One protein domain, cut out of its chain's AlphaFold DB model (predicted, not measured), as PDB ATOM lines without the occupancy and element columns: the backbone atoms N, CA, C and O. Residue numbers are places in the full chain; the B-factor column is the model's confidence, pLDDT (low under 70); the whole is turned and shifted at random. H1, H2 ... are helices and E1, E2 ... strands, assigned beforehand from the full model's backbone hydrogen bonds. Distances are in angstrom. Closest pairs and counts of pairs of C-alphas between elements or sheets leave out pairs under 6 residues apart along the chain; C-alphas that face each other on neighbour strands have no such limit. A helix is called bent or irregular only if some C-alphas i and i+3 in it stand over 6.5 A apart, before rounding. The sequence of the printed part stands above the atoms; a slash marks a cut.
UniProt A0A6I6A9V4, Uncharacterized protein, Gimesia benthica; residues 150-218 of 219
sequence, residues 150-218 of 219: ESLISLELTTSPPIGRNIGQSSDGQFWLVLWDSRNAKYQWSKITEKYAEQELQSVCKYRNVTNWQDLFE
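What this domain is: This is residues 150 to 218 of the 219 residues of an uncharacterized protein of Gimesia benthica (UniProt A0A6I6A9V4). Two layers: helix H1 covers one face of a strongly twisted four-strand sheet, and short H2 packs on H1. The 69 printed residues include, in order, E1 E2 E3 E4 H1 H2. The strands form a meander, each the antiparallel neighbour of the one before. The class is mixed, the whole compact, radius of gyration of the C-alphas 12.0 A, spans 37 by 29 by 18 A.

Where its parts are: E1, residues 150 to 154, begins at C-alpha (201.314, 194.255, 160.566). E2 is 166 to 170, E3 175 to 181, 19.1 A, and E4 186 to 192, 19.2 A. H1, 194 to 208, 19.7 A, is only just irregular: C-alphas 200 and 203 are 6.7 A apart. H2, 213 to 216, ends at C-alpha (204.242, 183.212, 156.685).

How they stand to each other: Within hydrogen-bond range are N 153 and O 167, 2.8 A, in hairpin E1 and E2; N 178 and O 166, 2.8 A, in hairpin E2 and E3; N 179 and O 188, 2.8 A, in hairpin E3 and E4. H1 is on the sheet at a height of 9.8 A. H1 and H2 touch; C-alphas 205 and 213 are closest, 6.0 A. In H1, 9 of 11 O i to N i+4 pairs are within range; H2 is too short for one.

The domain as a whole: The printed part has no cut. The link E1 to E2 is long, 11 residues. pLDDT is under 70 at 150 to 153, 155 to 164 and 181 to 187.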
ATOM      1  N   GLU A 150     202.308 195.213 160.057       61.25
ATOM      2  CA  GLU A 150     201.314 194.255 160.566       61.25
ATOM      3  C   GLU A 150     201.948 192.955 161.074       61.25
ATOM      4  O   GLU A 150     201.403 192.303 161.971       61.25
ATOM      5  N   SER A 151     203.107 192.580 160.527       67.88
ATOM      6  CA  SER A 151     203.769 191.306 160.814       67.88
ATOM      7  C   SER A 151     205.287 191.376 160.580       67.88
ATOM      8  O   SER A 151     205.784 192.126 159.736       67.88
ATOM      9  N   LEU A 152     206.044 190.591 161.359       68.00
ATOM     10  CA  LEU A 152     207.501 190.438 161.249       68.00
ATOM     11  C   LEU A 152     207.889 188.959 161.215       68.00
ATOM     12  O   LEU A 152     207.452 188.179 162.063       68.00
ATOM     13  N   ILE A 153     208.804 188.608 160.314       69.25
ATOM     14  CA  ILE A 153     209.397 187.277 160.215       69.25
ATOM     15  C   ILE A 153     210.907 187.366 160.414       69.25
ATOM     16  O   ILE A 153     211.620 188.007 159.639       69.25
ATOM     17  N   SER A 154     211.393 186.703 161.463       72.69
ATOM     18  CA  SER A 154     212.826 186.537 161.712       72.69
ATOM     19  C   SER A 154     213.441 185.600 160.681       72.69
ATOM     20  O   SER A 154     212.909 184.515 160.434       72.69
ATOM     21  N   LEU A 155     214.579 186.007 160.114       66.75
ATOM     22  CA  LEU A 155     215.374 185.161 159.222       66.75
ATOM     23  C   LEU A 155     216.339 184.244 159.989       66.75
ATOM     24  O   LEU A 155     216.942 183.352 159.398       66.75
ATOM     25  N   GLU A 156     216.485 184.430 161.302       66.56
ATOM     26  CA  GLU A 156     217.297 183.553 162.141       66.56
ATOM     27  C   GLU A 156     216.453 182.382 162.652       66.56
ATOM     28  O   GLU A 156     215.536 182.540 163.459       66.56
ATOM     29  N   LEU A 157     216.770 181.185 162.155       54.69
ATOM     30  CA  LEU A 157     215.941 179.985 162.304       54.69
ATOM     31  C   LEU A 157     216.102 179.251 163.643       54.69
ATOM     32  O   LEU A 157     215.407 178.262 163.856       54.69
ATOM     33  N   THR A 158     217.010 179.668 164.538       47.25
ATOM     34  CA  THR A 158     217.436 178.784 165.644       47.25
ATOM     35  C   THR A 158     217.391 179.330 167.066       47.25
ATOM     36  O   THR A 158     217.597 178.530 167.970       47.25
ATOM     37  N   THR A 159     217.061 180.594 167.348       39.66
ATOM     38  CA  THR A 159     216.882 181.035 168.752       39.66
ATOM     39  C   THR A 159     216.046 182.303 168.872       39.66
ATOM     40  O   THR A 159     216.338 183.314 168.243       39.66
ATOM     41  N   SER A 160     215.059 182.273 169.765       34.34
ATOM     42  CA  SER A 160     214.428 183.472 170.314       34.34
ATOM     43  C   SER A 160     215.307 184.026 171.448       34.34
ATOM     44  O   SER A 160     215.562 183.279 172.392       34.34
ATOM     45  N   PRO A 161     215.739 185.301 171.450       45.41
ATOM     46  CA  PRO A 161     216.206 186.148 170.349       45.41
ATOM     47  C   PRO A 161     217.757 186.191 170.283       45.41
ATOM     48  O   PRO A 161     218.425 186.020 171.305       45.41
ATOM     49  N   PRO A 162     218.344 186.550 169.127       44.16
ATOM     50  CA  PRO A 162     219.385 187.576 169.177       44.16
ATOM     51  C   PRO A 162     219.280 188.536 167.987       44.16
ATOM     52  O   PRO A 162     220.147 188.573 167.138       44.16
ATOM     53  N   ILE A 163     218.218 189.343 167.951       51.75
ATOM     54  CA  ILE A 163     218.068 190.562 167.136       51.75
ATOM     55  C   ILE A 163     218.892 190.608 165.824       51.75
ATOM     56  O   ILE A 163     219.755 191.465 165.630       51.75
ATOM     57  N   GLY A 164     218.602 189.678 164.918       61.62
ATOM     58  CA  GLY A 164     219.185 189.598 163.586       61.62
ATOM     59  C   GLY A 164     218.096 189.665 162.526       61.62
ATOM     60  O   GLY A 164     216.991 189.175 162.722       61.62
ATOM     61  N   ARG A 165     218.404 190.390 161.451       73.62
ATOM     62  CA  ARG A 165     217.653 190.594 160.202       73.62
ATOM     63  C   ARG A 165     216.255 189.957 160.106       73.62
ATOM     64  O   ARG A 165     216.109 188.745 159.994       73.62
ATOM     65  N   ASN A 166     215.234 190.806 160.041       82.81
ATOM     66  CA  ASN A 166     213.835 190.411 159.876       82.81
ATOM     67  C   ASN A 166     213.283 190.953 158.556       82.81
ATOM     68  O   ASN A 166     213.746 191.988 158.069       82.81
ATOM     69  N   ILE A 167     212.261 190.293 158.018       85.31
ATOM     70  CA  ILE A 167     211.403 190.856 156.975       85.31
ATOM     71  C   ILE A 167     210.067 191.232 157.602       85.31
ATOM     72  O   ILE A 167     209.407 190.392 158.210       85.31
ATOM     73  N   GLY A 168     209.686 192.498 157.465       85.88
ATOM     74  CA  GLY A 168     208.373 192.999 157.847       85.88
ATOM     75  C   GLY A 168     207.480 193.230 156.639       85.88
ATOM     76  O   GLY A 168     207.976 193.625 155.580       85.88
ATOM     77  N   GLN A 169     206.178 193.029 156.821       86.94
ATOM     78  CA  GLN A 169     205.154 193.422 155.859       86.94
ATOM     79  C   GLN A 169     204.290 194.533 156.462       86.94
ATOM     80  O   GLN A 169     203.875 194.452 157.623       86.94
ATOM     81  N   SER A 170     204.066 195.598 155.694       83.94
ATOM     82  CA  SER A 170     203.166 196.681 156.084       83.94
ATOM     83  C   SER A 170     201.729 196.444 155.628       83.94
ATOM     84  O   SER A 170     201.485 195.631 154.741       83.94
ATOM     85  N   SER A 171     200.779 197.177 156.215       80.25
ATOM     86  CA  SER A 171     199.338 197.075 155.919       80.25
ATOM     87  C   SER A 171     198.963 197.362 154.461       80.25
ATOM     88  O   SER A 171     197.943 196.895 153.963       80.25
ATOM     89  N   ASP A 172     199.807 198.103 153.740       81.69
ATOM     90  CA  ASP A 172     199.694 198.349 152.300       81.69
ATOM     91  C   ASP A 172     200.379 197.268 151.433       81.69
ATOM     92  O   ASP A 172     200.531 197.441 150.223       81.69
ATOM     93  N   GLY A 173     200.820 196.162 152.044       84.12
ATOM     94  CA  GLY A 173     201.449 195.018 151.385       84.12
ATOM     95  C   GLY A 173     202.927 195.202 151.032       84.12
ATOM     96  O   GLY A 173     203.501 194.335 150.374       84.12
ATOM     97  N   GLN A 174     203.572 196.303 151.435       88.62
ATOM     98  CA  GLN A 174     204.994 196.521 151.143       88.62
ATOM     99  C   GLN A 174     205.906 195.718 152.072       88.62
ATOM    100  O   GLN A 174     205.601 195.492 153.240       88.62
ATOM    101  N   PHE A 175     207.078 195.346 151.558       87.56
ATOM    102  CA  PHE A 175     208.075 194.583 152.302       87.56
ATOM    103  C   PHE A 175     209.240 195.453 152.751       87.56
ATOM    104  O   PHE A 175     209.701 196.349 152.035       87.56
ATOM    105  N   TRP A 176     209.757 195.144 153.935       88.12
ATOM    106  CA  TRP A 176     210.826 195.905 154.562       88.12
ATOM    107  C   TRP A 176     211.848 194.988 155.208       88.12
ATOM    108  O   TRP A 176     211.506 194.030 155.894       88.12
ATOM    109  N   LEU A 177     213.119 195.330 155.034       85.00
ATOM    110  CA  LEU A 177     214.202 194.732 155.790       85.00
ATOM    111  C   LEU A 177     214.344 195.472 157.116       85.00
ATOM    112  O   LEU A 177     214.589 196.675 157.092       85.00
ATOM    113  N   VAL A 178     214.233 194.769 158.241       84.44
ATOM    114  CA  VAL A 178     214.337 195.333 159.594       84.44
ATOM    115  C   VAL A 178     215.581 194.778 160.288       84.44
ATOM    116  O   VAL A 178     215.715 193.575 160.523       84.44
ATOM    117  N   LEU A 179     216.513 195.670 160.613       76.50
ATOM    118  CA  LEU A 179     217.811 195.376 161.214       76.50
ATOM    119  C   LEU A 179     217.917 196.030 162.585       76.50
ATOM    120  O   LEU A 179     217.477 197.161 162.774       76.50
ATOM    121  N   TRP A 180     218.564 195.359 163.528       70.62
ATOM    122  CA  TRP A 180     218.945 195.979 164.789       70.62
ATOM    123  C   TRP A 180     220.343 196.561 164.719       70.62
ATOM    124  O   TRP A 180     221.325 195.859 164.484       70.62
ATOM    125  N   ASP A 181     220.433 197.862 164.958       65.06
ATOM    126  CA  ASP A 181     221.691 198.567 165.106       65.06
ATOM    127  C   ASP A 181     222.108 198.534 166.576       65.06
ATOM    128  O   ASP A 181     221.725 199.393 167.373       65.06
ATOM    129  N   SER A 182     222.916 197.538 166.937       55.66
ATOM    130  CA  SER A 182     223.426 197.366 168.302       55.66
ATOM    131  C   SER A 182     224.263 198.549 168.793       55.66
ATOM    132  O   SER A 182     224.285 198.820 169.992       55.66
ATOM    133  N   ARG A 183     224.901 199.305 167.886       49.62
ATOM    134  CA  ARG A 183     225.740 200.465 168.235       49.62
ATOM    135  C   ARG A 183     224.912 201.657 168.697       49.62
ATOM    136  O   ARG A 183     225.375 202.442 169.525       49.62
ATOM    137  N   ASN A 184     223.716 201.798 168.134       53.88
ATOM    138  CA  ASN A 184     222.786 202.884 168.439       53.88
ATOM    139  C   ASN A 184     221.554 202.406 169.220       53.88
ATOM    140  O   ASN A 184     220.676 203.213 169.511       53.88
ATOM    141  N   ALA A 185     221.496 201.113 169.544       61.19
ATOM    142  CA  ALA A 185     220.406 200.454 170.249       61.19
ATOM    143  C   ALA A 185     219.014 200.780 169.670       61.19
ATOM    144  O   ALA A 185     218.065 201.019 170.421       61.19
ATOM    145  N   LYS A 186     218.908 200.804 168.334       63.34
ATOM    146  CA  LYS A 186     217.682 201.130 167.591       63.34
ATOM    147  C   LYS A 186     217.490 200.203 166.396       63.34
ATOM    148  O   LYS A 186     218.466 199.706 165.838       63.34
ATOM    149  N   TYR A 187     216.248 200.030 165.955       69.81
ATOM    150  CA  TYR A 187     215.979 199.392 164.671       69.81
ATOM    151  C   TYR A 187     216.217 200.365 163.516       69.81
ATOM    152  O   TYR A 187     215.976 201.569 163.618       69.81
ATOM    153  N   GLN A 188     216.707 199.822 162.414       72.44
ATOM    154  CA  GLN A 188     216.768 200.460 161.113       72.44
ATOM    155  C   GLN A 188     215.940 199.624 160.153       72.44
ATOM    156  O   GLN A 188     216.003 198.395 160.189       72.44
ATOM    157  N   TRP A 189     215.180 200.280 159.287       82.56
ATOM    158  CA  TRP A 189     214.418 199.592 158.261       82.56
ATOM    159  C   TRP A 189     214.568 200.267 156.910       82.56
ATOM    160  O   TRP A 189     214.769 201.478 156.808       82.56
ATOM    161  N   SER A 190     214.488 199.457 155.862       83.19
ATOM    162  CA  SER A 190     214.561 199.911 154.476       83.19
ATOM    163  C   SER A 190     213.575 199.125 153.631       83.19
ATOM    164  O   SER A 190     213.403 197.921 153.834       83.19
ATOM    165  N   LYS A 191     212.898 199.815 152.711       84.88
ATOM    166  CA  LYS A 191     211.950 199.185 151.794       84.88
ATOM    167  C   LYS A 191     212.703 198.235 150.867       84.88
ATOM    168  O   LYS A 191     213.747 198.600 150.327       84.88
ATOM    169  N   ILE A 192     212.160 197.042 150.672       88.25
ATOM    170  CA  ILE A 192     212.703 196.013 149.782       88.25
ATOM    171  C   ILE A 192     211.654 195.606 148.748       88.25
ATOM    172  O   ILE A 192     210.463 195.873 148.888       88.25
ATOM    173  N   THR A 193     212.108 194.971 147.672       90.69
ATOM    174  CA  THR A 193     211.213 194.400 146.659       90.69
ATOM    175  C   THR A 193     210.610 193.086 147.146       90.69
ATOM    176  O   THR A 193     211.294 192.333 147.836       90.69
ATOM    177  N   GLU A 194     209.412 192.746 146.680       91.25
ATOM    178  CA  GLU A 194     208.772 191.443 146.925       91.25
ATOM    179  C   GLU A 194     209.676 190.260 146.545       91.25
ATOM    180  O   GLU A 194     209.890 189.363 147.351       91.25
ATOM    181  N   LYS A 195     210.330 190.320 145.377       91.62
ATOM    182  CA  LYS A 195     211.295 189.298 144.932       91.62
ATOM    183  C   LYS A 195     212.437 189.067 145.930       91.62
ATOM    184  O   LYS A 195     212.903 187.947 146.098       91.62
ATOM    185  N   TYR A 196     212.917 190.133 146.566       87.44
ATOM    186  CA  TYR A 196     213.959 190.027 147.588       87.44
ATOM    187  C   TYR A 196     213.401 189.377 148.855       87.44
ATOM    188  O   TYR A 196     214.063 188.530 149.445       87.44
ATOM    189  N   ALA A 197     212.177 189.738 149.254       87.12
ATOM    190  CA  ALA A 197     211.525 189.124 150.402       87.12
ATOM    191  C   ALA A 197     211.320 187.614 150.201       87.12
ATOM    192  O   ALA A 197     211.719 186.829 151.058       87.12
ATOM    193  N   GLU A 198     210.799 187.215 149.038       90.88
ATOM    194  CA  GLU A 198     210.636 185.815 148.635       90.88
ATOM    195  C   GLU A 198     211.948 185.035 148.776       90.88
ATOM    196  O   GLU A 198     211.987 184.011 149.452       90.88
ATOM    197  N   GLN A 199     213.036 185.537 148.180       87.62
ATOM    198  CA  GLN A 199     214.344 184.872 148.196       87.62
ATOM    199  C   GLN A 199     214.855 184.615 149.617       87.62
ATOM    200  O   GLN A 199     215.340 183.525 149.918       87.62
ATOM    201  N   GLU A 200     214.731 185.601 150.496       85.12
ATOM    202  CA  GLU A 200     215.224 185.519 151.871       85.12
ATOM    203  C   GLU A 200     214.382 184.586 152.750       85.12
ATOM    204  O   GLU A 200     214.910 183.869 153.608       85.12
ATOM    205  N   LEU A 201     213.072 184.540 152.506       88.06
ATOM    206  CA  LEU A 201     212.133 183.738 153.287       88.06
ATOM    207  C   LEU A 201     212.116 182.259 152.903       88.06
ATOM    208  O   LEU A 201     211.615 181.457 153.686       88.06
ATOM    209  N   GLN A 202     212.720 181.854 151.781       86.56
ATOM    210  CA  GLN A 202     212.796 180.441 151.371       86.56
ATOM    211  C   GLN A 202     213.345 179.529 152.476       86.56
ATOM    212  O   GLN A 202     212.853 178.416 152.688       86.56
ATOM    213  N   SER A 203     214.359 180.000 153.207       78.12
ATOM    214  CA  SER A 203     214.946 179.250 154.321       78.12
ATOM    215  C   SER A 203     213.959 179.080 155.487       78.12
ATOM    216  O   SER A 203     213.872 177.998 156.072       78.12
ATOM    217  N   VAL A 204     213.152 180.109 155.761       80.81
ATOM    218  CA  VAL A 204     212.092 180.118 156.778       80.81
ATOM    219  C   VAL A 204     210.928 179.217 156.377       80.81
ATOM    220  O   VAL A 204     210.483 178.418 157.199       80.81
ATOM    221  N   CYS A 205     210.485 179.274 155.119       84.19
ATOM    222  CA  CYS A 205     209.474 178.377 154.553       84.19
ATOM    223  C   CYS A 205     209.862 176.911 154.742       84.19
ATOM    224  O   CYS A 205     209.092 176.125 155.292       84.19
ATOM    225  N   LYS A 206     211.099 176.562 154.367       83.50
ATOM    226  CA  LYS A 206     211.629 175.205 154.529       83.50
ATOM    227  C   LYS A 206     211.642 174.767 155.993       83.50
ATOM    228  O   LYS A 206     211.299 173.627 156.287       83.50
ATOM    229  N   TYR A 207     212.036 175.656 156.902       80.44
ATOM    230  CA  TYR A 207     212.085 175.360 158.333       80.44
ATOM    231  C   TYR A 207     210.693 175.176 158.953       80.44
ATOM    232  O   TYR A 207     210.483 174.251 159.731       80.44
ATOM    233  N   ARG A 208     209.732 176.037 158.597       81.50
ATOM    234  CA  ARG A 208     208.355 175.996 159.118       81.50
ATOM    235  C   ARG A 208     207.438 175.030 158.364       81.50
ATOM    236  O   ARG A 208     206.275 174.912 158.730       81.50
ATOM    237  N   ASN A 209     207.953 174.337 157.346       85.31
ATOM    238  CA  ASN A 209     207.191 173.450 156.465       85.31
ATOM    239  C   ASN A 209     205.998 174.159 155.789       85.31
ATOM    240  O   ASN A 209     204.892 173.627 155.727       85.31
ATOM    241  N   VAL A 210     206.243 175.377 155.300       86.19
ATOM    242  CA  VAL A 210     205.275 176.216 154.582       86.19
ATOM    243  C   VAL A 210     205.661 176.253 153.104       86.19
ATOM    244  O   VAL A 210     206.811 176.541 152.775       86.19
ATOM    245  N   THR A 211     204.715 175.953 152.211       87.00
ATOM    246  CA  THR A 211     204.969 175.876 150.759       87.00
ATOM    247  C   THR A 211     204.948 177.249 150.091       87.00
ATOM    248  O   THR A 211     205.763 177.506 149.207       87.00
ATOM    249  N   ASN A 212     204.033 178.126 150.508       89.31
ATOM    250  CA  ASN A 212     203.854 179.459 149.948       89.31
ATOM    251  C   ASN A 212     204.345 180.516 150.945       89.31
ATOM    252  O   ASN A 212     203.912 180.543 152.092       89.31
ATOM    253  N   TRP A 213     205.299 181.360 150.553       87.38
ATOM    254  CA  TRP A 213     205.996 182.221 151.515       87.38
ATOM    255  C   TRP A 213     205.122 183.357 152.054       87.38
ATOM    256  O   TRP A 213     205.367 183.825 153.163       87.38
ATOM    257  N   GLN A 214     204.094 183.769 151.311       88.12
ATOM    258  CA  GLN A 214     203.110 184.755 151.755       88.12
ATOM    259  C   GLN A 214     202.329 184.264 152.983       88.12
ATOM    260  O   GLN A 214     202.066 185.060 153.882       88.12
ATOM    261  N   ASP A 215     202.080 182.955 153.089       86.06
ATOM    262  CA  ASP A 215     201.390 182.335 154.228       86.06
ATOM    263  C   ASP A 215     202.175 182.511 155.543       86.06
ATOM    264  O   ASP A 215     201.627 182.348 156.629       86.06
ATOM    265  N   LEU A 216     203.467 182.872 155.486       81.94
ATOM    266  CA  LEU A 216     204.242 183.212 156.685       81.94
ATOM    267  C   LEU A 216     203.715 184.463 157.400       81.94
ATOM    268  O   LEU A 216     204.014 184.633 158.582       81.94
ATOM    269  N   PHE A 217     202.991 185.335 156.695       80.00
ATOM    270  CA  PHE A 217     202.462 186.598 157.212       80.00
ATOM    271  C   PHE A 217     200.969 186.536 157.563       80.00
ATOM    272  O   PHE A 217     200.454 187.475 158.175       80.00
ATOM    273  N   GLU A 218     200.285 185.444 157.218       74.94
ATOM    274  CA  GLU A 218     198.897 185.191 157.609       74.94
ATOM    275  C   GLU A 218     198.846 184.761 159.091       74.94
ATOM    276  O   GLU A 218     199.704 184.009 159.560       74.94
TER     277      GLU A 218